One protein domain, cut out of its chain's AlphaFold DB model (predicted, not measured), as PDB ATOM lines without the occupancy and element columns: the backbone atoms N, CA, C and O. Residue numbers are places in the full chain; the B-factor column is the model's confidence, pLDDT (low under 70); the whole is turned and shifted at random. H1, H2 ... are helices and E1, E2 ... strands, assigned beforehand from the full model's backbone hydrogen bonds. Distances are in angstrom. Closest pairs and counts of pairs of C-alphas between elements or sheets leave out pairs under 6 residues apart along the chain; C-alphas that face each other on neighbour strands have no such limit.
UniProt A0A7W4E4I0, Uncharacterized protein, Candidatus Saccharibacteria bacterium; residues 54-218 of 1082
ATOM      1  N   ILE A  54      37.999  47.047 -20.014       92.38
ATOM      2  CA  ILE A  54      38.106  46.276 -18.768       92.38
ATOM      3  C   ILE A  54      37.805  44.795 -19.014       92.38
ATOM      4  O   ILE A  54      38.550  43.939 -18.537       92.38
ATOM      5  N   ALA A  55      36.733  44.476 -19.747       92.88
ATOM      6  CA  ALA A  55      36.351  43.094 -20.014       92.88
ATOM      7  C   ALA A  55      37.370  42.375 -20.908       92.88
ATOM      8  O   ALA A  55      37.755  41.251 -20.586       92.88
ATOM      9  N   ALA A  56      37.846  43.031 -21.974       90.81
ATOM     10  CA  ALA A  56      38.879  42.496 -22.862       90.81
ATOM     11  C   ALA A  56      40.175  42.203 -22.094       90.81
ATOM     12  O   ALA A  56      40.679  41.083 -22.123       90.81
ATOM     13  N   ALA A  57      40.671  43.179 -21.329       90.62
ATOM     14  CA  ALA A  57      41.906  43.029 -20.572       90.62
ATOM     15  C   ALA A  57      41.792  42.003 -19.440       90.62
ATOM     16  O   ALA A  57      42.721  41.233 -19.215       90.62
ATOM     17  N   PHE A  58      40.664  41.958 -18.727       93.44
ATOM     18  CA  PHE A  58      40.463  40.974 -17.665       93.44
ATOM     19  C   PHE A  58      40.362  39.550 -18.226       93.44
ATOM     20  O   PHE A  58      40.956  38.639 -17.652       93.44
ATOM     21  N   LYS A  59      39.679  39.362 -19.365       92.69
ATOM     22  CA  LYS A  59      39.640  38.092 -20.110       92.69
ATOM     23  C   LYS A  59      41.038  37.670 -20.562       92.69
ATOM     24  O   LYS A  59      41.450  36.542 -20.309       92.69
ATOM     25  N   ASP A  60      41.783  38.585 -21.174       90.44
ATOM     26  CA  ASP A  60      43.137  38.331 -21.665       90.44
ATOM     27  C   ASP A  60      44.094  37.940 -20.524       90.44
ATOM     28  O   ASP A  60      44.785  36.921 -20.600       90.44
ATOM     29  N   CYS A  61      44.043  38.664 -19.402       90.94
ATOM     30  CA  CYS A  61      44.768  38.301 -18.185       90.94
ATOM     31  C   CYS A  61      44.325  36.953 -17.616       90.94
ATOM     32  O   CYS A  61      45.164  36.160 -17.194       90.94
ATOM     33  N   PHE A  62      43.022  36.664 -17.613       91.25
ATOM     34  CA  PHE A  62      42.522  35.380 -17.140       91.25
ATOM     35  C   PHE A  62      43.022  34.226 -17.995       91.25
ATOM     36  O   PHE A  62      43.358  33.186 -17.437       91.25
ATOM     37  N   ASN A  63      43.146  34.394 -19.306       88.56
ATOM     38  CA  ASN A  63      43.560  33.319 -20.202       88.56
ATOM     39  C   ASN A  63      45.074  33.088 -20.203       88.56
ATOM     40  O   ASN A  63      45.502  31.931 -20.212       88.56
ATOM     41  N   HIS A  64      45.875  34.150 -20.105       84.44
ATOM     42  CA  HIS A  64      47.321  34.077 -20.334       84.44
ATOM     43  C   HIS A  64      48.188  34.237 -19.074       84.44
ATOM     44  O   HIS A  64      49.330  33.777 -19.071       84.44
ATOM     45  N   GLU A  65      47.676  34.834 -17.993       82.50
ATOM     46  CA  GLU A  65      48.444  35.057 -16.763       82.50
ATOM     47  C   GLU A  65      48.178  33.975 -15.707       82.50
ATOM     48  O   GLU A  65      47.100  33.373 -15.613       82.50
ATOM     49  N   ASN A  66      49.179  33.735 -14.856       81.31
ATOM     50  CA  ASN A  66      48.998  32.861 -13.707       81.31
ATOM     51  C   ASN A  66      48.120  33.533 -12.644       81.31
ATOM     52  O   ASN A  66      48.267  34.715 -12.320       81.31
ATOM     53  N   ILE A  67      47.226  32.748 -12.045       84.38
ATOM     54  CA  ILE A  67      46.455  33.180 -10.878       84.38
ATOM     55  C   ILE A  67      47.306  32.989  -9.621       84.38
ATOM     56  O   ILE A  67      48.086  32.044  -9.508       84.38
ATOM     57  N   VAL A  68      47.147  33.891  -8.657       83.00
ATOM     58  CA  VAL A  68      47.868  33.859  -7.385       83.00
ATOM     59  C   VAL A  68      47.661  32.544  -6.624       83.00
ATOM     60  O   VAL A  68      46.567  32.238  -6.158       83.00
ATOM     61  N   THR A  69      48.736  31.787  -6.417       79.69
ATOM     62  CA  THR A  69      48.710  30.563  -5.606       79.69
ATOM     63  C   THR A  69      49.125  30.820  -4.158       79.69
ATOM     64  O   THR A  69      49.677  31.866  -3.801       79.69
ATOM     65  N   HIS A  70      48.801  29.880  -3.273       75.12
ATOM     66  CA  HIS A  70      49.211  29.911  -1.877       75.12
ATOM     67  C   HIS A  70      50.700  29.557  -1.746       75.12
ATOM     68  O   HIS A  70      51.157  28.531  -2.245       75.12
ATOM     69  N   ASP A  71      51.475  30.378  -1.042       66.00
ATOM     70  CA  ASP A  71      52.898  30.114  -0.809       66.00
ATOM     71  C   ASP A  71      53.063  29.163   0.396       66.00
ATOM     72  O   ASP A  71      52.616  29.472   1.505       66.00
ATOM     73  N   LYS A  72      53.707  27.996   0.215       52.91
ATOM     74  CA  LYS A  72      54.086  27.121   1.343       52.91
ATOM     75  C   LYS A  72      55.360  27.670   1.984       52.91
ATOM     76  O   LYS A  72      56.417  27.700   1.357       52.91
ATOM     77  N   GLN A  73      55.273  28.080   3.247       45.94
ATOM     78  CA  GLN A  73      56.447  28.441   4.036       45.94
ATOM     79  C   GLN A  73      57.089  27.154   4.579       45.94
ATOM     80  O   GLN A  73      56.620  26.585   5.561       45.94
ATOM     81  N   LEU A  74      58.137  26.668   3.914       38.56
ATOM     82  CA  LEU A  74      59.073  25.715   4.514       38.56
ATOM     83  C   LEU A  74      60.101  26.505   5.330       38.56
ATOM     84  O   LEU A  74      60.450  27.630   4.980       38.56
ATOM     85  N   VAL A  75      60.551  25.942   6.449       39.84
ATOM     86  CA  VAL A  75      61.564  26.545   7.327       39.84
ATOM     87  C   VAL A  75      62.872  26.715   6.531       39.84
ATOM     88  O   VAL A  75      63.626  25.764   6.364       39.84
ATOM     89  N   GLY A  76      63.107  27.913   5.982       42.47
ATOM     90  CA  GLY A  76      64.246  28.245   5.111       42.47
ATOM     91  C   GLY A  76      63.889  29.276   4.026       42.47
ATOM     92  O   GLY A  76      62.720  29.527   3.764       42.47
ATOM     93  N   ILE A  77      64.889  29.904   3.393       37.38
ATOM     94  CA  ILE A  77      64.749  31.059   2.462       37.38
ATOM     95  C   ILE A  77      64.111  30.684   1.093       37.38
ATOM     96  O   ILE A  77      64.054  31.508   0.188       37.38
ATOM     97  N   ILE A  78      63.571  29.473   0.923       41.47
ATOM     98  CA  ILE A  78      63.020  29.004  -0.358       41.47
ATOM     99  C   ILE A  78      61.543  28.630  -0.178       41.47
ATOM    100  O   ILE A  78      61.212  27.623   0.446       41.47
ATOM    101  N   SER A  79      60.649  29.456  -0.726       43.34
ATOM    102  CA  SER A  79      59.211  29.186  -0.828       43.34
ATOM    103  C   SER A  79      58.891  28.575  -2.190       43.34
ATOM    104  O   SER A  79      59.127  29.226  -3.207       43.34
ATOM    105  N   ASN A  80      58.319  27.367  -2.216       45.22
ATOM    106  CA  ASN A  80      57.734  26.810  -3.437       45.22
ATOM    107  C   ASN A  80      56.243  27.196  -3.515       45.22
ATOM    108  O   ASN A  80      55.523  26.992  -2.526       45.22
ATOM    109  N   PRO A  81      55.768  27.739  -4.652       55.38
ATOM    110  CA  PRO A  81      54.346  27.986  -4.858       55.38
ATOM    111  C   PRO A  81      53.587  26.656  -4.777       55.38
ATOM    112  O   PRO A  81      54.039  25.638  -5.302       55.38
ATOM    113  N   THR A  82      52.454  26.641  -4.075       63.22
ATOM    114  CA  THR A  82      51.552  25.478  -4.093       63.22
ATOM    115  C   THR A  82      50.702  25.471  -5.363       63.22
ATOM    116  O   THR A  82      50.684  26.429  -6.130       63.22
ATOM    117  N   ASP A  83      49.976  24.380  -5.566       71.69
ATOM    118  CA  ASP A  83      49.055  24.125  -6.673       71.69
ATOM    119  C   ASP A  83      47.611  24.584  -6.384       71.69
ATOM    120  O   ASP A  83      46.682  24.153  -7.064       71.69
ATOM    121  N   TYR A  84      47.388  25.415  -5.357       78.19
ATOM    122  CA  TYR A  84      46.050  25.886  -4.987       78.19
ATOM    123  C   TYR A  84      46.004  27.369  -4.619       78.19
ATOM    124  O   TYR A  84      46.999  27.982  -4.234       78.19
ATOM    125  N   ILE A  85      44.813  27.943  -4.735       84.06
ATOM    126  CA  ILE A  85      44.478  29.353  -4.536       84.06
ATOM    127  C   ILE A  85      43.621  29.454  -3.272       84.06
ATOM    128  O   ILE A  85      42.789  28.590  -3.021       84.06
ATOM    129  N   THR A  86      43.798  30.503  -2.472       82.50
ATOM    130  CA  THR A  86      42.900  30.807  -1.346       82.50
ATOM    131  C   THR A  86      42.486  32.275  -1.401       82.50
ATOM    132  O   THR A  86      43.219  33.107  -1.948       82.50
ATOM    133  N   LEU A  87      41.349  32.636  -0.788       77.31
ATOM    134  CA  LEU A  87      40.948  34.048  -0.649       77.31
ATOM    135  C   LEU A  87      42.044  34.871   0.052       77.31
ATOM    136  O   LEU A  87      42.290  36.033  -0.281       77.31
ATOM    137  N   THR A  88      42.758  34.239   0.986       79.31
ATOM    138  CA  THR A  88      43.912  34.831   1.665       79.31
ATOM    139  C   THR A  88      45.055  35.144   0.692       79.31
ATOM    140  O   THR A  88      45.691  36.191   0.827       79.31
ATOM    141  N   SER A  89      45.320  34.290  -0.303       78.69
ATOM    142  CA  SER A  89      46.337  34.535  -1.338       78.69
ATOM    143  C   SER A  89      45.976  35.730  -2.227       78.69
ATOM    144  O   SER A  89      46.829  36.590  -2.454       78.69
ATOM    145  N   ILE A  90      44.706  35.860  -2.630       80.25
ATOM    146  CA  ILE A  90      44.198  37.010  -3.407       80.25
ATOM    147  C   ILE A  90      44.321  38.306  -2.597       80.25
ATOM    148  O   ILE A  90      44.857  39.308  -3.074       80.25
ATOM    149  N   SER A  91      43.916  38.278  -1.326       81.38
ATOM    150  CA  SER A  91      44.044  39.422  -0.413       81.38
ATOM    151  C   SER A  91      45.509  39.833  -0.190       81.38
ATOM    152  O   SER A  91      45.845  41.020  -0.250       81.38
ATOM    153  N   LYS A  92      46.425  38.864  -0.022       81.25
ATOM    154  CA  LYS A  92      47.880  39.113   0.069       81.25
ATOM    155  C   LYS A  92      48.441  39.758  -1.200       81.25
ATOM    156  O   LYS A  92      49.353  40.577  -1.092       81.25
ATOM    157  N   ASN A  93      47.866  39.462  -2.363       81.31
ATOM    158  CA  ASN A  93      48.196  40.087  -3.643       81.31
ATOM    159  C   ASN A  93      47.431  41.405  -3.884       81.31
ATOM    160  O   ASN A  93      47.069  41.730  -5.009       81.31
ATOM    161  N   LYS A  94      47.134  42.162  -2.812       85.19
ATOM    162  CA  LYS A  94      46.379  43.433  -2.834       85.19
ATOM    163  C   LYS A  94      44.990  43.335  -3.484       85.19
ATOM    164  O   LYS A  94      44.438  44.358  -3.899       85.19
ATOM    165  N   GLY A  95      44.408  42.140  -3.547       82.88
ATOM    166  CA  GLY A  95      43.139  41.898  -4.227       82.88
ATOM    167  C   GLY A  95      43.259  41.724  -5.743       82.88
ATOM    168  O   GLY A  95      42.242  41.725  -6.420       82.88
ATOM    169  N   ASN A  96      44.471  41.618  -6.297       89.12
ATOM    170  CA  ASN A  96      44.659  41.218  -7.690       89.12
ATOM    171  C   ASN A  96      44.616  39.683  -7.787       89.12
ATOM    172  O   ASN A  96      45.296  38.986  -7.026       89.12
ATOM    173  N   LEU A  97      43.823  39.155  -8.716       89.19
ATOM    174  CA  LEU A  97      43.753  37.726  -9.002       89.19
ATOM    175  C   LEU A  97      45.047  37.223  -9.661       89.19
ATOM    176  O   LEU A  97      45.453  36.088  -9.424       89.19
ATOM    177  N   PHE A  98      45.723  38.073 -10.432       89.62
ATOM    178  CA  PHE A  98      46.844  37.685 -11.287       89.62
ATOM    179  C   PHE A  98      48.206  37.963 -10.642       89.62
ATOM    180  O   PHE A  98      48.399  38.983  -9.969       89.62
ATOM    181  N   ARG A  99      49.162  37.045 -10.824       84.62
ATOM    182  CA  ARG A  99      50.533  37.150 -10.299       84.62
ATOM    183  C   ARG A  99      51.497  36.322 -11.151       84.62
ATOM    184  O   ARG A  99      51.316  35.108 -11.238       84.62
ATOM    185  N   SER A 100      52.578  36.926 -11.649       70.00
ATOM    186  CA  SER A 100      53.632  36.154 -12.311       70.00
ATOM    187  C   SER A 100      54.464  35.350 -11.302       70.00
ATOM    188  O   SER A 100      54.791  35.808 -10.201       70.00
ATOM    189  N   THR A 101      54.804  34.116 -11.676       57.59
ATOM    190  CA  THR A 101      55.601  33.170 -10.875       57.59
ATOM    191  C   THR A 101      57.107  33.263 -11.142       57.59
ATOM    192  O   THR A 101      57.896  32.757 -10.343       57.59
ATOM    193  N   ARG A 102      57.536  33.937 -12.217       52.94
ATOM    194  CA  ARG A 102      58.944  34.192 -12.560       52.94
ATOM    195  C   ARG A 102      59.075  35.654 -12.967       52.94
ATOM    196  O   ARG A 102      58.426  36.063 -13.917       52.94
ATOM    197  N   GLY A 103      59.916  36.413 -12.266       51.19
ATOM    198  CA  GLY A 103      60.036  37.877 -12.370       51.19
ATOM    199  C   GLY A 103      60.363  38.474 -13.747       51.19
ATOM    200  O   GLY A 103      60.476  39.690 -13.827       51.19
ATOM    201  N   ASP A 104      60.457  37.655 -14.799       51.50
ATOM    202  CA  ASP A 104      60.862  38.051 -16.148       51.50
ATOM    203  C   ASP A 104      59.789  37.764 -17.229       51.50
ATOM    204  O   ASP A 104      59.933  38.238 -18.349       51.50
ATOM    205  N   ASN A 105      58.704  37.031 -16.915       58.34
ATOM    206  CA  ASN A 105      57.621  36.713 -17.865       58.34
ATOM    207  C   ASN A 105      56.263  37.150 -17.294       58.34
ATOM    208  O   ASN A 105      55.695  36.457 -16.448       58.34
ATOM    209  N   PHE A 106      55.746  38.287 -17.750       70.50
ATOM    210  CA  PHE A 106      54.435  38.826 -17.384       70.50
ATOM    211  C   PHE A 106      53.632  39.137 -18.648       70.50
ATOM    212  O   PHE A 106      54.193  39.551 -19.665       70.50
ATOM    213  N   HIS A 107      52.324  38.899 -18.590       82.62
ATOM    214  CA  HIS A 107      51.408  39.145 -19.692       82.62
ATOM    215  C   HIS A 107      50.908  40.586 -19.672       82.62
ATOM    216  O   HIS A 107      50.580  41.159 -18.626       82.62
ATOM    217  N   ASN A 108      50.852  41.157 -20.867       83.94
ATOM    218  CA  ASN A 108      50.550  42.552 -21.111       83.94
ATOM    219  C   ASN A 108      49.160  42.668 -21.732       83.94
ATOM    220  O   ASN A 108      48.968  42.280 -22.881       83.94
ATOM    221  N   ALA A 109      48.217  43.254 -20.994       85.38
ATOM    222  CA  ALA A 109      46.842  43.439 -21.438       85.38
ATOM    223  C   ALA A 109      46.585  44.885 -21.882       85.38
ATOM    224  O   ALA A 109      46.987  45.853 -21.227       85.38
ATOM    225  N   SER A 110      45.890  45.046 -23.006       84.31
ATOM    226  CA  SER A 110      45.541  46.352 -23.572       84.31
ATOM    227  C   SER A 110      44.312  46.931 -22.864       84.31
ATOM    228  O   SER A 110      43.234  46.357 -22.954       84.31
ATOM    229  N   VAL A 111      44.453  48.082 -22.203       80.44
ATOM    230  CA  VAL A 111      43.379  48.732 -21.422       80.44
ATOM    231  C   VAL A 111      43.049  50.158 -21.871       80.44
ATOM    232  O   VAL A 111      42.132  50.762 -21.336       80.44
ATOM    233  N   GLY A 112      43.791  50.728 -22.821       77.81
ATOM    234  CA  GLY A 112      43.599  52.126 -23.227       77.81
ATOM    235  C   GLY A 112      44.244  53.132 -22.261       77.81
ATOM    236  O   GLY A 112      44.862  52.770 -21.254       77.81
ATOM    237  N   ALA A 113      44.188  54.421 -22.607       73.06
ATOM    238  CA  ALA A 113      44.923  55.478 -21.901       73.06
ATOM    239  C   ALA A 113      44.377  55.764 -20.493       73.06
ATOM    240  O   ALA A 113      45.151  55.889 -19.540       73.06
ATOM    241  N   GLU A 114      43.053  55.841 -20.370       78.88
ATOM    242  CA  GLU A 114      42.357  56.183 -19.131       78.88
ATOM    243  C   GLU A 114      42.591  55.125 -18.045       78.88
ATOM    244  O   GLU A 114      43.131  55.421 -16.975       78.88
ATOM    245  N   LEU A 115      42.312  53.856 -18.355       80.69
ATOM    246  CA  LEU A 115      42.481  52.746 -17.414       80.69
ATOM    247  C   LEU A 115      43.950  52.474 -17.089       80.69
ATOM    248  O   LEU A 115      44.268  52.102 -15.958       80.69
ATOM    249  N   LYS A 116      44.884  52.707 -18.022       79.44
ATOM    250  CA  LYS A 116      46.319  52.638 -17.707       79.44
ATOM    251  C   LYS A 116      46.697  53.668 -16.646       79.44
ATOM    252  O   LYS A 116      47.441  53.324 -15.721       79.44
ATOM    253  N   LYS A 117      46.196  54.902 -16.755       77.88
ATOM    254  CA  LYS A 117      46.413  55.954 -15.753       77.88
ATOM    255  C   LYS A 117      45.791  55.563 -14.410       77.88
ATOM    256  O   LYS A 117      46.461  55.700 -13.391       77.88
ATOM    257  N   GLU A 118      44.577  55.010 -14.406       81.06
ATOM    258  CA  GLU A 118      43.894  54.537 -13.192       81.06
ATOM    259  C   GLU A 118      44.639  53.384 -12.494       81.06
ATOM    260  O   GLU A 118      44.830  53.399 -11.276       81.06
ATOM    261  N   ILE A 119      45.085  52.380 -13.254       80.06
ATOM    262  CA  ILE A 119      45.692  51.154 -12.719       80.06
ATOM    263  C   ILE A 119      47.151  51.384 -12.321       80.06
ATOM    264  O   ILE A 119      47.545  51.060 -11.198       80.06
ATOM    265  N   SER A 120      47.960  51.986 -13.195       70.88
ATOM    266  CA  SER A 120      49.393  52.183 -12.933       70.88
ATOM    267  C   SER A 120      49.735  53.488 -12.203       70.88
ATOM    268  O   SER A 120      50.862  53.640 -11.726       70.88
ATOM    269  N   GLY A 121      48.795  54.435 -12.097       65.62
ATOM    270  CA  GLY A 121      49.005  55.734 -11.448       65.62
ATOM    271  C   GLY A 121      49.961  56.671 -12.200       65.62
ATOM    272  O   GLY A 121      50.423  57.660 -11.633       65.62
ATOM    273  N   LYS A 122      50.299  56.361 -13.458       59.72
ATOM    274  CA  LYS A 122      51.199  57.143 -14.317       59.72
ATOM    275  C   LYS A 122      50.585  57.300 -15.708       59.72
ATOM    276  O   LYS A 122      50.093  56.330 -16.278       59.72
ATOM    277  N   ALA A 123      50.658  58.504 -16.274       54.69
ATOM    278  CA  ALA A 123      50.427  58.694 -17.703       54.69
ATOM    279  C   ALA A 123      51.644  58.130 -18.459       54.69
ATOM    280  O   ALA A 123      52.771  58.560 -18.212       54.69
ATOM    281  N   SER A 124      51.437  57.123 -19.308       52.31
ATOM    282  CA  SER A 124      52.511  56.542 -20.126       52.31
ATOM    283  C   SER A 124      52.676  57.351 -21.411       52.31
ATOM    284  O   SER A 124      51.679  57.706 -22.037       52.31
ATOM    285  N   GLY A 125      53.919  57.624 -21.810       49.84
ATOM    286  CA  GLY A 125      54.269  58.116 -23.141       49.84
ATOM    287  C   GLY A 125      55.252  57.146 -23.795       49.84
ATOM    288  O   GLY A 125      56.195  56.705 -23.142       49.84
ATOM    289  N   GLY A 126      55.043  56.805 -25.071       53.03
ATOM    290  CA  GLY A 126      55.928  55.914 -25.835       53.03
ATOM    291  C   GLY A 126      55.284  54.581 -26.236       53.03
ATOM    292  O   GLY A 126      54.075  54.503 -26.402       53.03
ATOM    293  N   LYS A 127      56.098  53.532 -26.443       43.97
ATOM    294  CA  LYS A 127      55.662  52.222 -26.982       43.97
ATOM    295  C   LYS A 127      54.820  51.375 -26.007       43.97
ATOM    296  O   LYS A 127      54.084  50.513 -26.469       43.97
ATOM    297  N   ASP A 128      54.860  51.680 -24.707       53.44
ATOM    298  CA  ASP A 128      54.099  51.003 -23.633       53.44
ATOM    299  C   ASP A 128      52.815  51.776 -23.256       53.44
ATOM    300  O   ASP A 128      52.377  51.860 -22.102       53.44
ATOM    301  N   ALA A 129      52.244  52.443 -24.253       59.19
ATOM    302  CA  ALA A 129      51.089  53.318 -24.164       59.19
ATOM    303  C   ALA A 129      49.780  52.506 -24.132       59.19
ATOM    304  O   ALA A 129      49.393  51.897 -25.123       59.19
ATOM    305  N   GLY A 130      49.076  52.505 -22.992       66.62
ATOM    306  CA  GLY A 130      47.729  51.920 -22.877       66.62
ATOM    307  C   GLY A 130      47.700  50.416 -22.596       66.62
ATOM    308  O   GLY A 130      46.668  49.774 -22.772       66.62
ATOM    309  N   VAL A 131      48.826  49.860 -22.152       78.62
ATOM    310  CA  VAL A 131      48.986  48.448 -21.792       78.62
ATOM    311  C   VAL A 131      49.356  48.344 -20.317       78.62
ATOM    312  O   VAL A 131      50.219  49.086 -19.843       78.62
ATOM    313  N   ILE A 132      48.710  47.451 -19.578       85.12
ATOM    314  CA  ILE A 132      49.058  47.108 -18.192       85.12
ATOM    315  C   ILE A 132      49.699  45.731 -18.133       85.12
ATOM    316  O   ILE A 132      49.391  44.865 -18.948       85.12
ATOM    317  N   GLU A 133      50.533  45.515 -17.125       87.12
ATOM    318  CA  GLU A 133      50.872  44.151 -16.736       87.12
ATOM    319  C   GLU A 133      49.681  43.583 -15.959       87.12
ATOM    320  O   GLU A 133      49.131  44.256 -15.084       87.12
ATOM    321  N   CYS A 134      49.276  42.341 -16.214       87.75
ATOM    322  CA  CYS A 134      48.141  41.734 -15.505       87.75
ATOM    323  C   CYS A 134      48.328  41.712 -13.975       87.75
ATOM    324  O   CYS A 134      47.370  41.805 -13.204       87.75
ATOM    325  N   GLN A 135      49.583  41.665 -13.527       85.62
ATOM    326  CA  GLN A 135      49.997  41.726 -12.125       85.62
ATOM    327  C   GLN A 135      50.131  43.154 -11.547       85.62
ATOM    328  O   GLN A 135      50.470  43.293 -10.363       85.62
ATOM    329  N   ASP A 136      49.875  44.204 -12.341       85.31
ATOM    330  CA  ASP A 136      49.998  45.602 -11.916       85.31
ATOM    331  C   ASP A 136      49.169  45.861 -10.650       85.31
ATOM    332  O   ASP A 136      48.027  45.427 -10.490       85.31
ATOM    333  N   ASN A 137      49.788  46.567  -9.707       82.56
ATOM    334  CA  ASN A 137      49.280  46.756  -8.348       82.56
ATOM    335  C   ASN A 137      49.525  48.199  -7.862       82.56
ATOM    336  O   ASN A 137      49.957  48.413  -6.716       82.56
ATOM    337  N   GLY A 138      49.316  49.159  -8.773       76.69
ATOM    338  CA  GLY A 138      49.484  50.601  -8.582       76.69
ATOM    339  C   GLY A 138      48.396  51.211  -7.691       76.69
ATOM    340  O   GLY A 138      48.183  50.748  -6.569       76.69
ATOM    341  N   SER A 139      47.737  52.276  -8.157       76.06
ATOM    342  CA  SER A 139      46.585  52.895  -7.470       76.06
ATOM    343  C   SER A 139      45.344  51.999  -7.493       76.06
ATOM    344  O   SER A 139      44.596  51.957  -6.517       76.06
ATOM    345  N   SER A 140      45.170  51.235  -8.572       84.50
ATOM    346  CA  SER A 140      44.151  50.195  -8.734       84.50
ATOM    347  C   SER A 140      44.795  48.926  -9.325       84.50
ATOM    348  O   SER A 140      46.019  48.832  -9.433       84.50
ATOM    349  N   ASN A 141      43.992  47.917  -9.658       90.19
ATOM    350  CA  ASN A 141      44.413  46.752 -10.443       90.19
ATOM    351  C   ASN A 141      43.254  46.250 -11.313       90.19
ATOM    352  O   ASN A 141      42.096  46.585 -11.058       90.19
ATOM    353  N   ILE A 142      43.560  45.430 -12.322       89.75
ATOM    354  CA  ILE A 142      42.565  44.968 -13.301       89.75
ATOM    355  C   ILE A 142      41.410  44.180 -12.662       89.75
ATOM    356  O   ILE A 142      40.271  44.297 -13.101       89.75
ATOM    357  N   THR A 143      41.666  43.455 -11.567       91.38
ATOM    358  CA  THR A 143      40.621  42.719 -10.833       91.38
ATOM    359  C   THR A 143      39.642  43.668 -10.145       91.38
ATOM    360  O   THR A 143      38.431  43.492 -10.248       91.38
ATOM    361  N   LYS A 144      40.140  44.719  -9.488       91.62
ATOM    362  CA  LYS A 144      39.294  45.738  -8.849       91.62
ATOM    363  C   LYS A 144      38.537  46.585  -9.865       91.62
ATOM    364  O   LYS A 144      37.369  46.876  -9.633       91.62
ATOM    365  N   ALA A 145      39.179  46.953 -10.975       88.88
ATOM    366  CA  ALA A 145      38.532  47.682 -12.064       88.88
ATOM    367  C   ALA A 145      37.360  46.871 -12.644       88.88
ATOM    368  O   ALA A 145      36.257  47.400 -12.770       88.88
ATOM    369  N   PHE A 146      37.566  45.569 -12.878       92.94
ATOM    370  CA  PHE A 146      36.523  44.634 -13.305       92.94
ATOM    371  C   PHE A 146      35.373  44.539 -12.295       92.94
ATOM    372  O   PHE A 146      34.213  44.716 -12.658       92.94
ATOM    373  N   MET A 147      35.677  44.335 -11.011       91.00
ATOM    374  CA  MET A 147      34.643  44.277  -9.971       91.00
ATOM    375  C   MET A 147      33.823  45.567  -9.880       91.00
ATOM    376  O   MET A 147      32.604  45.502  -9.754       91.00
ATOM    377  N   SER A 148      34.484  46.724  -9.962       90.06
ATOM    378  CA  SER A 148      33.836  48.035  -9.884       90.06
ATOM    379  C   SER A 148      32.903  48.280 -11.073       90.06
ATOM    380  O   SER A 148      31.735  48.604 -10.873       90.06
ATOM    381  N   GLN A 149      33.384  48.049 -12.302       89.81
ATOM    382  CA  GLN A 149      32.614  48.279 -13.532       89.81
ATOM    383  C   GLN A 149      31.359  47.402 -13.618       89.81
ATOM    384  O   GLN A 149      30.321  47.856 -14.086       89.81
ATOM    385  N   PHE A 150      31.442  46.152 -13.158       88.69
ATOM    386  CA  PHE A 150      30.350  45.182 -13.285       88.69
ATOM    387  C   PHE A 150      29.556  44.973 -11.984       88.69
ATOM    388  O   PHE A 150      28.802  44.006 -11.867       88.69
ATOM    389  N   GLY A 151      29.704  45.870 -11.000       84.25
ATOM    390  CA  GLY A 151      28.877  45.892  -9.786       84.25
ATOM    391  C   GLY A 151      29.102  44.719  -8.821       84.25
ATOM    392  O   GLY A 151      28.185  44.320  -8.101       84.25
ATOM    393  N   ILE A 152      30.308  44.151  -8.791       83.38
ATOM    394  CA  ILE A 152      30.657  42.988  -7.966       83.38
ATOM    395  C   ILE A 152      31.177  43.455  -6.602       83.38
ATOM    396  O   ILE A 152      32.259  44.029  -6.493       83.38
ATOM    397  N   GLN A 153      30.418  43.187  -5.538       76.50
ATOM    398  CA  GLN A 153      30.688  43.752  -4.207       76.50
ATOM    399  C   GLN A 153      31.723  42.976  -3.376       76.50
ATOM    400  O   GLN A 153      32.304  43.532  -2.444       76.50
ATOM    401  N   ASP A 154      31.970  41.702  -3.689       80.94
ATOM    402  CA  ASP A 154      32.890  40.849  -2.937       80.94
ATOM    403  C   ASP A 154      33.582  39.803  -3.826       80.94
ATOM    404  O   ASP A 154      33.046  39.372  -4.846       80.94
ATOM    405  N   TYR A 155      34.786  39.371  -3.423       81.19
ATOM    406  CA  TYR A 155      35.553  38.348  -4.147       81.19
ATOM    407  C   TYR A 155      34.859  36.983  -4.147       81.19
ATOM    408  O   TYR A 155      35.089  36.197  -5.060       81.19
ATOM    409  N   ALA A 156      33.991  36.691  -3.173       81.50
ATOM    410  CA  ALA A 156      33.243  35.436  -3.166       81.50
ATOM    411  C   ALA A 156      32.316  35.332  -4.388       81.50
ATOM    412  O   ALA A 156      32.200  34.259  -4.963       81.50
ATOM    413  N   SER A 157      31.762  36.453  -4.849       83.44
ATOM    414  CA  SER A 157      30.936  36.544  -6.062       83.44
ATOM    415  C   SER A 157      31.745  36.421  -7.364       83.44
ATOM    416  O   SER A 157      31.177  36.132  -8.411       83.44
ATOM    417  N   LEU A 158      33.069  36.622  -7.326       84.69
ATOM    418  CA  LEU A 158      33.961  36.274  -8.443       84.69
ATOM    419  C   LEU A 158      34.302  34.780  -8.455       84.69
ATOM    420  O   LEU A 158      34.492  34.191  -9.512       84.69
ATOM    421  N   ILE A 159      34.416  34.178  -7.272       84.38
ATOM    422  CA  ILE A 159      34.824  32.781  -7.083       84.38
ATOM    423  C   ILE A 159      33.647  31.831  -7.320       84.38
ATOM    424  O   ILE A 159      33.839  30.764  -7.891       84.38
ATOM    425  N   CYS A 160      32.442  32.214  -6.908       82.94
ATOM    426  CA  CYS A 160      31.243  31.388  -6.950       82.94
ATOM    427  C   CYS A 160      30.066  32.218  -7.471       82.94
ATOM    428  O   CYS A 160      29.817  33.334  -7.000       82.94
ATOM    429  N   ASP A 161      29.338  31.669  -8.435       83.56
ATOM    430  CA  ASP A 161      28.103  32.261  -8.926       83.56
ATOM    431  C   ASP A 161      27.003  32.068  -7.882       83.56
ATOM    432  O   ASP A 161      26.485  30.968  -7.696       83.56
ATOM    433  N   LYS A 162      26.635  33.147  -7.189       75.56
ATOM    434  CA  LYS A 162      25.616  33.099  -6.132       75.56
ATOM    435  C   LYS A 162      24.209  32.791  -6.656       75.56
ATOM    436  O   LYS A 162      23.368  32.359  -5.872       75.56
ATOM    437  N   GLU A 163      23.926  33.036  -7.936       73.69
ATOM    438  CA  GLU A 163      22.598  32.812  -8.519       73.69
ATOM    439  C   GLU A 163      22.415  31.354  -8.944       73.69
ATOM    440  O   GLU A 163      21.372  30.763  -8.668       73.69
ATOM    441  N   SER A 164      23.420  30.764  -9.598       76.50
ATOM    442  CA  SER A 164      23.360  29.371 -10.070       76.50
ATOM    443  C   SER A 164      24.025  28.362  -9.133       76.50
ATOM    444  O   SER A 164      23.891  27.159  -9.359       76.50
ATOM    445  N   LYS A 165      24.728  28.825  -8.093       75.81
ATOM    446  CA  LYS A 165      25.556  28.014  -7.182       75.81
ATOM    447  C   LYS A 165      26.657  27.220  -7.886       75.81
ATOM    448  O   LYS A 165      27.090  26.174  -7.405       75.81
ATOM    449  N   GLN A 166      27.081  27.692  -9.055       84.38
ATOM    450  CA  GLN A 166      28.126  27.067  -9.859       84.38
ATOM    451  C   GLN A 166      29.471  27.764  -9.649       84.38
ATOM    452  O   GLN A 166      29.547  28.892  -9.157       84.38
ATOM    453  N   ASN A 167      30.548  27.079 -10.034       87.31
ATOM    454  CA  ASN A 167      31.899  27.628  -9.983       87.31
ATOM    455  C   ASN A 167      31.992  28.881 -10.866       87.31
ATOM    456  O   ASN A 167      31.583  28.853 -12.025       87.31
ATOM    457  N   GLY A 168      32.532  29.965 -10.312       89.31
ATOM    458  CA  GLY A 168      32.789  31.203 -11.040       89.31
ATOM    459  C   GLY A 168      34.154  31.153 -11.722       89.31
ATOM    460  O   GLY A 168      34.467  30.226 -12.464       89.31
ATOM    461  N   LEU A 169      35.021  32.124 -11.430       89.75
ATOM    462  CA  LEU A 169      36.394  32.147 -11.958       89.75
ATOM    463  C   LEU A 169      37.284  31.041 -11.379       89.75
ATOM    464  O   LEU A 169      38.291  30.667 -11.982       89.75
ATOM    465  N   LEU A 170      36.934  30.534 -10.196       89.94
ATOM    466  CA  LEU A 170      37.671  29.498  -9.487       89.94
ATOM    467  C   LEU A 170      36.738  28.333  -9.143       89.94
ATOM    468  O   LEU A 170      35.546  28.522  -8.925       89.94
ATOM    469  N   MET A 171      37.297  27.133  -9.050       88.44
ATOM    470  CA  MET A 171      36.581  25.922  -8.644       88.44
ATOM    471  C   MET A 171      37.280  25.247  -7.457       88.44
ATOM    472  O   MET A 171      38.497  25.413  -7.309       88.44
ATOM    473  N   PRO A 172      36.564  24.481  -6.613       88.31
ATOM    474  CA  PRO A 172      37.175  23.657  -5.576       88.31
ATOM    475  C   PRO A 172      38.321  22.815  -6.131       88.31
ATOM    476  O   PRO A 172      38.222  22.218  -7.207       88.31
ATOM    477  N   LYS A 173      39.449  22.794  -5.425       86.25
ATOM    478  CA  LYS A 173      40.603  22.004  -5.841       86.25
ATOM    479  C   LYS A 173      40.270  20.514  -5.732       86.25
ATOM    480  O   LYS A 173      39.774  20.058  -4.706       86.25
ATOM    481  N   LYS A 174      40.635  19.727  -6.746       81.88
ATOM    482  CA  LYS A 174      40.553  18.261  -6.680       81.88
ATOM    483  C   LYS A 174      41.399  17.742  -5.505       81.88
ATOM    484  O   LYS A 174      42.593  18.037  -5.441       81.88
ATOM    485  N   ASN A 175      40.784  16.983  -4.595       78.19
ATOM    486  CA  ASN A 175      41.372  16.535  -3.320       78.19
ATOM    487  C   ASN A 175      41.765  17.692  -2.368       78.19
ATOM    488  O   ASN A 175      42.716  17.566  -1.592       78.19
ATOM    489  N   GLY A 176      41.084  18.837  -2.478       74.94
ATOM    490  CA  GLY A 176      41.194  19.971  -1.561       74.94
ATOM    491  C   GLY A 176      40.398  19.766  -0.269       74.94
ATOM    492  O   GLY A 176      39.881  18.687  -0.003       74.94
ATOM    493  N   ASN A 177      40.313  20.813   0.548       80.25
ATOM    494  CA  ASN A 177      39.595  20.808   1.830       80.25
ATOM    495  C   ASN A 177      38.135  21.282   1.729       80.25
ATOM    496  O   ASN A 177      37.534  21.550   2.764       80.25
ATOM    497  N   ILE A 178      37.619  21.465   0.512       83.31
ATOM    498  CA  ILE A 178      36.290  22.015   0.235       83.31
ATOM    499  C   ILE A 178      35.649  21.231  -0.908       83.31
ATOM    500  O   ILE A 178      36.327  20.923  -1.892       83.31
ATOM    501  N   ASP A 179      34.352  20.949  -0.796       79.88
ATOM    502  CA  ASP A 179      33.610  20.165  -1.792       79.88
ATOM    503  C   ASP A 179      32.813  21.058  -2.758       79.88
ATOM    504  O   ASP A 179      32.461  20.638  -3.862       79.88
ATOM    505  N   SER A 180      32.551  22.315  -2.383       82.88
ATOM    506  CA  SER A 180      31.804  23.285  -3.200       82.88
ATOM    507  C   SER A 180      32.398  24.696  -3.157       82.88
ATOM    508  O   SER A 180      33.116  25.061  -2.221       82.88
ATOM    509  N   CYS A 181      32.093  25.520  -4.171       80.44
ATOM    510  CA  CYS A 181      32.547  26.912  -4.178       80.44
ATOM    511  C   CYS A 181      31.901  27.741  -3.058       80.44
ATOM    512  O   CYS A 181      32.582  28.582  -2.477       80.44
ATOM    513  N   GLU A 182      30.641  27.467  -2.691       80.12
ATOM    514  CA  GLU A 182      29.959  28.143  -1.577       80.12
ATOM    515  C   GLU A 182      30.679  27.870  -0.249       80.12
ATOM    516  O   GLU A 182      31.036  28.809   0.465       80.12
ATOM    517  N   GLU A 183      30.973  26.600   0.041       78.31
ATOM    518  CA  GLU A 183      31.702  26.186   1.244       78.31
ATOM    519  C   GLU A 183      33.080  26.852   1.324       78.31
ATOM    520  O   GLU A 183      33.432  27.458   2.339       78.31
ATOM    521  N   GLY A 184      33.830  26.841   0.221       67.12
ATOM    522  CA  GLY A 184      35.143  27.472   0.178       67.12
ATOM    523  C   GLY A 184      35.131  28.991   0.281       67.12
ATOM    524  O   GLY A 184      36.126  29.571   0.699       67.12
ATOM    525  N   THR A 185      34.044  29.668  -0.100       70.69
ATOM    526  CA  THR A 185      33.945  31.127   0.091       70.69
ATOM    527  C   THR A 185      33.669  31.521   1.542       70.69
ATOM    528  O   THR A 185      33.943  32.660   1.923       70.69
ATOM    529  N   LEU A 186      33.171  30.585   2.358       67.75
ATOM    530  CA  LEU A 186      32.968  30.753   3.798       67.75
ATOM    531  C   LEU A 186      34.218  30.369   4.612       67.75
ATOM    532  O   LEU A 186      34.402  30.889   5.716       67.75
ATOM    533  N   ASP A 187      35.093  29.518   4.065       66.88
ATOM    534  CA  ASP A 187      36.383  29.146   4.655       66.88
ATOM    535  C   ASP A 187      37.549  29.983   4.086       66.88
ATOM    536  O   ASP A 187      37.933  29.876   2.923       66.88
ATOM    537  N   ALA A 188      38.207  30.779   4.934       62.41
ATOM    538  CA  ALA A 188      39.373  31.585   4.547       62.41
ATOM    539  C   ALA A 188      40.586  30.752   4.067       62.41
ATOM    540  O   ALA A 188      41.502  31.305   3.432       62.41
ATOM    541  N   LEU A 189      40.603  29.451   4.380       67.81
ATOM    542  CA  LEU A 189      41.592  28.461   3.947       67.81
ATOM    543  C   LEU A 189      41.083  27.547   2.823       67.81
ATOM    544  O   LEU A 189      41.815  26.640   2.425       67.81
ATOM    545  N   GLY A 190      39.880  27.793   2.294       79.31
ATOM    546  CA  GLY A 190      39.305  27.036   1.188       79.31
ATOM    547  C   GLY A 190      40.262  26.974  -0.001       79.31
ATOM    548  O   GLY A 190      40.777  27.999  -0.459       79.31
ATOM    549  N   GLN A 191      40.545  25.754  -0.461       85.19
ATOM    550  CA  GLN A 191      41.504  25.482  -1.525       85.19
ATOM    551  C   GLN A 191      40.815  25.441  -2.882       85.19
ATOM    552  O   GLN A 191      40.076  24.513  -3.203       85.19
ATOM    553  N   PHE A 192      41.140  26.422  -3.711       87.00
ATOM    554  CA  PHE A 192      40.611  26.577  -5.054       87.00
ATOM    555  C   PHE A 192      41.662  26.277  -6.124       87.00
ATOM    556  O   PHE A 192      42.868  26.342  -5.890       87.00
ATOM    557  N   SER A 193      41.195  25.999  -7.330       87.00
ATOM    558  CA  SER A 193      41.974  25.938  -8.562       87.00
ATOM    559  C   SER A 193      41.312  26.831  -9.615       87.00
ATOM    560  O   SER A 193      40.136  27.179  -9.484       87.00
ATOM    561  N   LYS A 194      42.069  27.260 -10.629       88.50
ATOM    562  CA  LYS A 194      41.520  28.039 -11.749       88.50
ATOM    563  C   LYS A 194      40.409  27.227 -12.418       88.50
ATOM    564  O   LYS A 194      40.647  26.067 -12.744       88.50
ATOM    565  N   ASN A 195      39.229  27.820 -12.600       89.00
ATOM    566  CA  ASN A 195      38.155  27.169 -13.341       89.00
ATOM    567  C   ASN A 195      38.487  27.225 -14.846       89.00
ATOM    568  O   ASN A 195      38.642  28.336 -15.361       89.00
ATOM    569  N   PRO A 196      38.611  26.087 -15.556       85.38
ATOM    570  CA  PRO A 196      38.798  26.079 -17.007       85.38
ATOM    571  C   PRO A 196      37.673  26.813 -17.748       85.38
ATOM    572  O   PRO A 196      37.950  27.514 -18.714       85.38
ATOM    573  N   ASP A 197      36.447  26.745 -17.223       86.56
ATOM    574  CA  ASP A 197      35.260  27.402 -17.790       86.56
ATOM    575  C   ASP A 197      35.060  28.830 -17.239       86.56
ATOM    576  O   ASP A 197      34.013  29.453 -17.415       86.56
ATOM    577  N   GLY A 198      36.063  29.387 -16.548       86.81
ATOM    578  CA  GLY A 198      35.967  30.707 -15.923       86.81
ATOM    579  C   GLY A 198      35.728  31.848 -16.919       86.81
ATOM    580  O   GLY A 198      35.119  32.851 -16.551       86.81
ATOM    581  N   GLU A 199      36.127  31.695 -18.186       90.81
ATOM    582  CA  GLU A 199      35.822  32.670 -19.242       90.81
ATOM    583  C   GLU A 199      34.315  32.760 -19.531       90.81
ATOM    584  O   GLU A 199      33.792  33.865 -19.693       90.81
ATOM    585  N   GLU A 200      33.577  31.642 -19.502       90.94
ATOM    586  CA  GLU A 200      32.115  31.669 -19.656       90.94
ATOM    587  C   GLU A 200      31.453  32.469 -18.530       90.94
ATOM    588  O   GLU A 200      30.472  33.185 -18.753       90.94
ATOM    589  N   TYR A 201      32.028  32.422 -17.326       91.56
ATOM    590  CA  TYR A 201      31.565  33.233 -16.208       91.56
ATOM    591  C   TYR A 201      31.865  34.727 -16.406       91.56
ATOM    592  O   TYR A 201      30.998  35.565 -16.141       91.56
ATOM    593  N   ILE A 202      33.034  35.084 -16.956       92.50
ATOM    594  CA  ILE A 202      33.343  36.469 -17.369       92.50
ATOM    595  C   ILE A 202      32.324  36.944 -18.417       92.50
ATOM    596  O   ILE A 202      31.771  38.039 -18.283       92.50
ATOM    597  N   LYS A 203      32.017  36.110 -19.422       93.81
ATOM    598  CA  LYS A 203      31.000  36.384 -20.451       93.81
ATOM    599  C   LYS A 203      29.611  36.566 -19.844       93.81
ATOM    600  O   LYS A 203      28.893  37.488 -20.228       93.81
ATOM    601  N   LYS A 204      29.233  35.746 -18.860       91.88
ATOM    602  CA  LYS A 204      27.959  35.870 -18.133       91.88
ATOM    603  C   LYS A 204      27.855  37.202 -17.387       91.88
ATOM    604  O   LYS A 204      26.828  37.871 -17.502       91.88
ATOM    605  N   ILE A 205      28.903  37.599 -16.660       91.62
ATOM    606  CA  ILE A 205      28.967  38.882 -15.940       91.62
ATOM    607  C   ILE A 205      28.827  40.048 -16.921       91.62
ATOM    608  O   ILE A 205      27.973  40.915 -16.729       91.62
ATOM    609  N   TYR A 206      29.615  40.036 -17.999       91.31
ATOM    610  CA  TYR A 206      29.576  41.082 -19.016       91.31
ATOM    611  C   TYR A 206      28.196  41.187 -19.669       91.31
ATOM    612  O   TYR A 206      27.616  42.265 -19.706       91.31
ATOM    613  N   ASN A 207      27.623  40.067 -20.116       91.94
ATOM    614  CA  ASN A 207      26.313  40.049 -20.770       91.94
ATOM    615  C   ASN A 207      25.182  40.489 -19.834       91.94
ATOM    616  O   ASN A 207      24.183  41.036 -20.294       91.94
ATOM    617  N   LYS A 208      25.310  40.256 -18.521       89.62
ATOM    618  CA  LYS A 208      24.351  40.760 -17.531       89.62
ATOM    619  C   LYS A 208      24.395  42.284 -17.442       89.62
ATOM    620  O   LYS A 208      23.336  42.899 -17.415       89.62
ATOM    621  N   TRP A 209      25.590  42.872 -17.428       90.75
ATOM    622  CA  TRP A 209      25.767  44.327 -17.457       90.75
ATOM    623  C   TRP A 209      25.334  44.926 -18.807       90.75
ATOM    624  O   TRP A 209      24.569  45.885 -18.830       90.75
ATOM    625  N   ALA A 210      25.714  44.297 -19.923       85.94
ATOM    626  CA  ALA A 210      25.439  44.767 -21.282       85.94
ATOM    627  C   ALA A 210      23.939  44.918 -21.586       85.94
ATOM    628  O   ALA A 210      23.556  45.789 -22.355       85.94
ATOM    629  N   LYS A 211      23.064  44.129 -20.943       83.44
ATOM    630  CA  LYS A 211      21.598  44.275 -21.068       83.44
ATOM    631  C   LYS A 211      21.076  45.653 -20.650       83.44
ATOM    632  O   LYS A 211      19.996  46.034 -21.086       83.44
ATOM    633  N   ASN A 212      21.820  46.371 -19.811       80.06
ATOM    634  CA  ASN A 212      21.423  47.669 -19.272       80.06
ATOM    635  C   ASN A 212      22.072  48.853 -20.012       80.06
ATOM    636  O   ASN A 212      21.779  49.998 -19.673       80.06
ATOM    637  N   ASN A 213      22.939  48.601 -21.003       77.25
ATOM    638  CA  ASN A 213      23.622  49.646 -21.763       77.25
ATOM    639  C   ASN A 213      23.429  49.423 -23.282       77.25
ATOM    640  O   ASN A 213      23.943  48.444 -23.822       77.25
ATOM    641  N   PRO A 214      22.712  50.319 -23.990       77.12
ATOM    642  CA  PRO A 214      22.388  50.144 -25.409       77.12
ATOM    643  C   PRO A 214      23.611  50.228 -26.334       77.12
ATOM    644  O   PRO A 214      23.539  49.768 -27.471       77.12
ATOM    645  N   PHE A 215      24.734  50.771 -25.854       83.12
ATOM    646  CA  PHE A 215      25.986  50.896 -26.601       83.12
ATOM    647  C   PHE A 215      26.993  49.781 -26.266       83.12
ATOM    648  O   PHE A 215      28.144  49.834 -26.696       83.12
ATOM    649  N   ALA A 216      26.593  48.770 -25.485       84.81
ATOM    650  CA  ALA A 216      27.479  47.679 -25.097       84.81
ATOM    651  C   ALA A 216      27.985  46.888 -26.316       84.81
ATOM    652  O   ALA A 216      27.216  46.403 -27.148       84.81
ATOM    653  N   VAL A 217      29.303  46.710 -26.392       88.00
ATOM    654  CA  VAL A 217      29.947  45.945 -27.465       88.00
ATOM    655  C   VAL A 217      29.688  44.450 -27.257       88.00
ATOM    656  O   VAL A 217      29.889  43.946 -26.158       88.00
ATOM    657  N   PRO A 218      29.286  43.679 -28.282       89.00
ATOM    658  CA  PRO A 218      29.134  42.235 -28.133       89.00
ATOM    659  C   PRO A 218      30.409  41.579 -27.583       89.00
ATOM    660  O   PRO A 218      31.504  41.871 -28.059       89.00
TER     661      PRO A 218
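This is residues 54 to 218 of the 1082 residues of an uncharacterized protein of Candidatus Saccharibacteria bacterium (UniProt A0A7W4E4I0). The small two-stranded sheet E1 E2 packs on H1, with H3 next to its strand E2, and H4 and H7 also pack on H1, the three helices' centres making a triangle. A second small sheet, E3 E4, forms another part of this flat body with H5 and H6, while the loop of residues 65 to 86 reaches far out, its C-alphas lying 7 to 29 A from the mean of all C-alphas. The printed part has 165 residues, in the order H1 H2 E1 H3 E2 H4 H5 E3 H6 E4 H7; both sheets are antiparallel. The class is mostly helix, though just 69 residues are in named elements. The whole is compact, with a radius of gyration of the C-alphas of 16.3 A and spans of 44 by 42 by 22 A.

E1 is residues 108 to 110, 6.8 A long, and E2 is 131 to 133, 6.9 A. E3 is 170 to 172, 7.0 A, and E4 is 192 to 194, 6.9 A. H1, residues 54 to 64, is 15.4 A long and begins with C-alpha 54 at (38.106, 46.276, -18.768). H2 is 87 to 92, H3 is 112 to 120 with 11.8 A, H4 is 142 to 149 with 10.5 A, H5 is 156 to 159 and H6 is 181 to 186. H7, residues 198 to 210, is 18.4 A long and ends with C-alpha 210 at (25.439, 44.767, -21.282).

E1 and E2 are antiparallel at 145 degrees, with N 109 and O 132 within hydrogen-bond range at 2.9 A. The closest C-alphas of H1 and E1, Ala 57 and Ala 109, are 5.0 A apart; those of H3 and E2, Lys 116 and Ile 132, are 6.2 A apart. H1 touches H7, closest C-alphas Lys 59 and Glu 199 at 6.7 A, at a shallow tilt of 5 degrees, opposite ways. H1 touches H4, closest C-alphas Ile 54 and Phe 146 at 5.9 A, opposite ways at a shallow tilt of 33 degrees, only just short of steep. H4 and H7 are near each other, with 6 pairs of C-alphas within 10 A. E3 and E4 are antiparallel at 136 degrees, with N 193 and O 171 within hydrogen-bond range at 2.8 A. The closest C-alphas of H5 and E3, Ile 159 and Leu 170, are 5.0 A apart. H5 and H6 only just touch, with 3 pairs of C-alphas within 8 A, the closest being Ala 156 and Thr 185 at 5.4 A. H2 is close but not clearly touching H6, closest C-alphas Leu 87 and Thr 185 at 7.6 A. Every O i to N i+4 pair is within hydrogen-bond range in H1, H2, H3, H4, H6 and H7; H5 is too short for one.

The farthest C-alphas, Val 75 and Pro 214, are 56.2 A apart. The printed part has no cut; the links H1 to H2 and H2 to E1 are long. Mean pLDDT of the printed part is 78.3; residues 71 to 82, 101 to 105, 121 to 130, 184 and 186 to 189 are under 70.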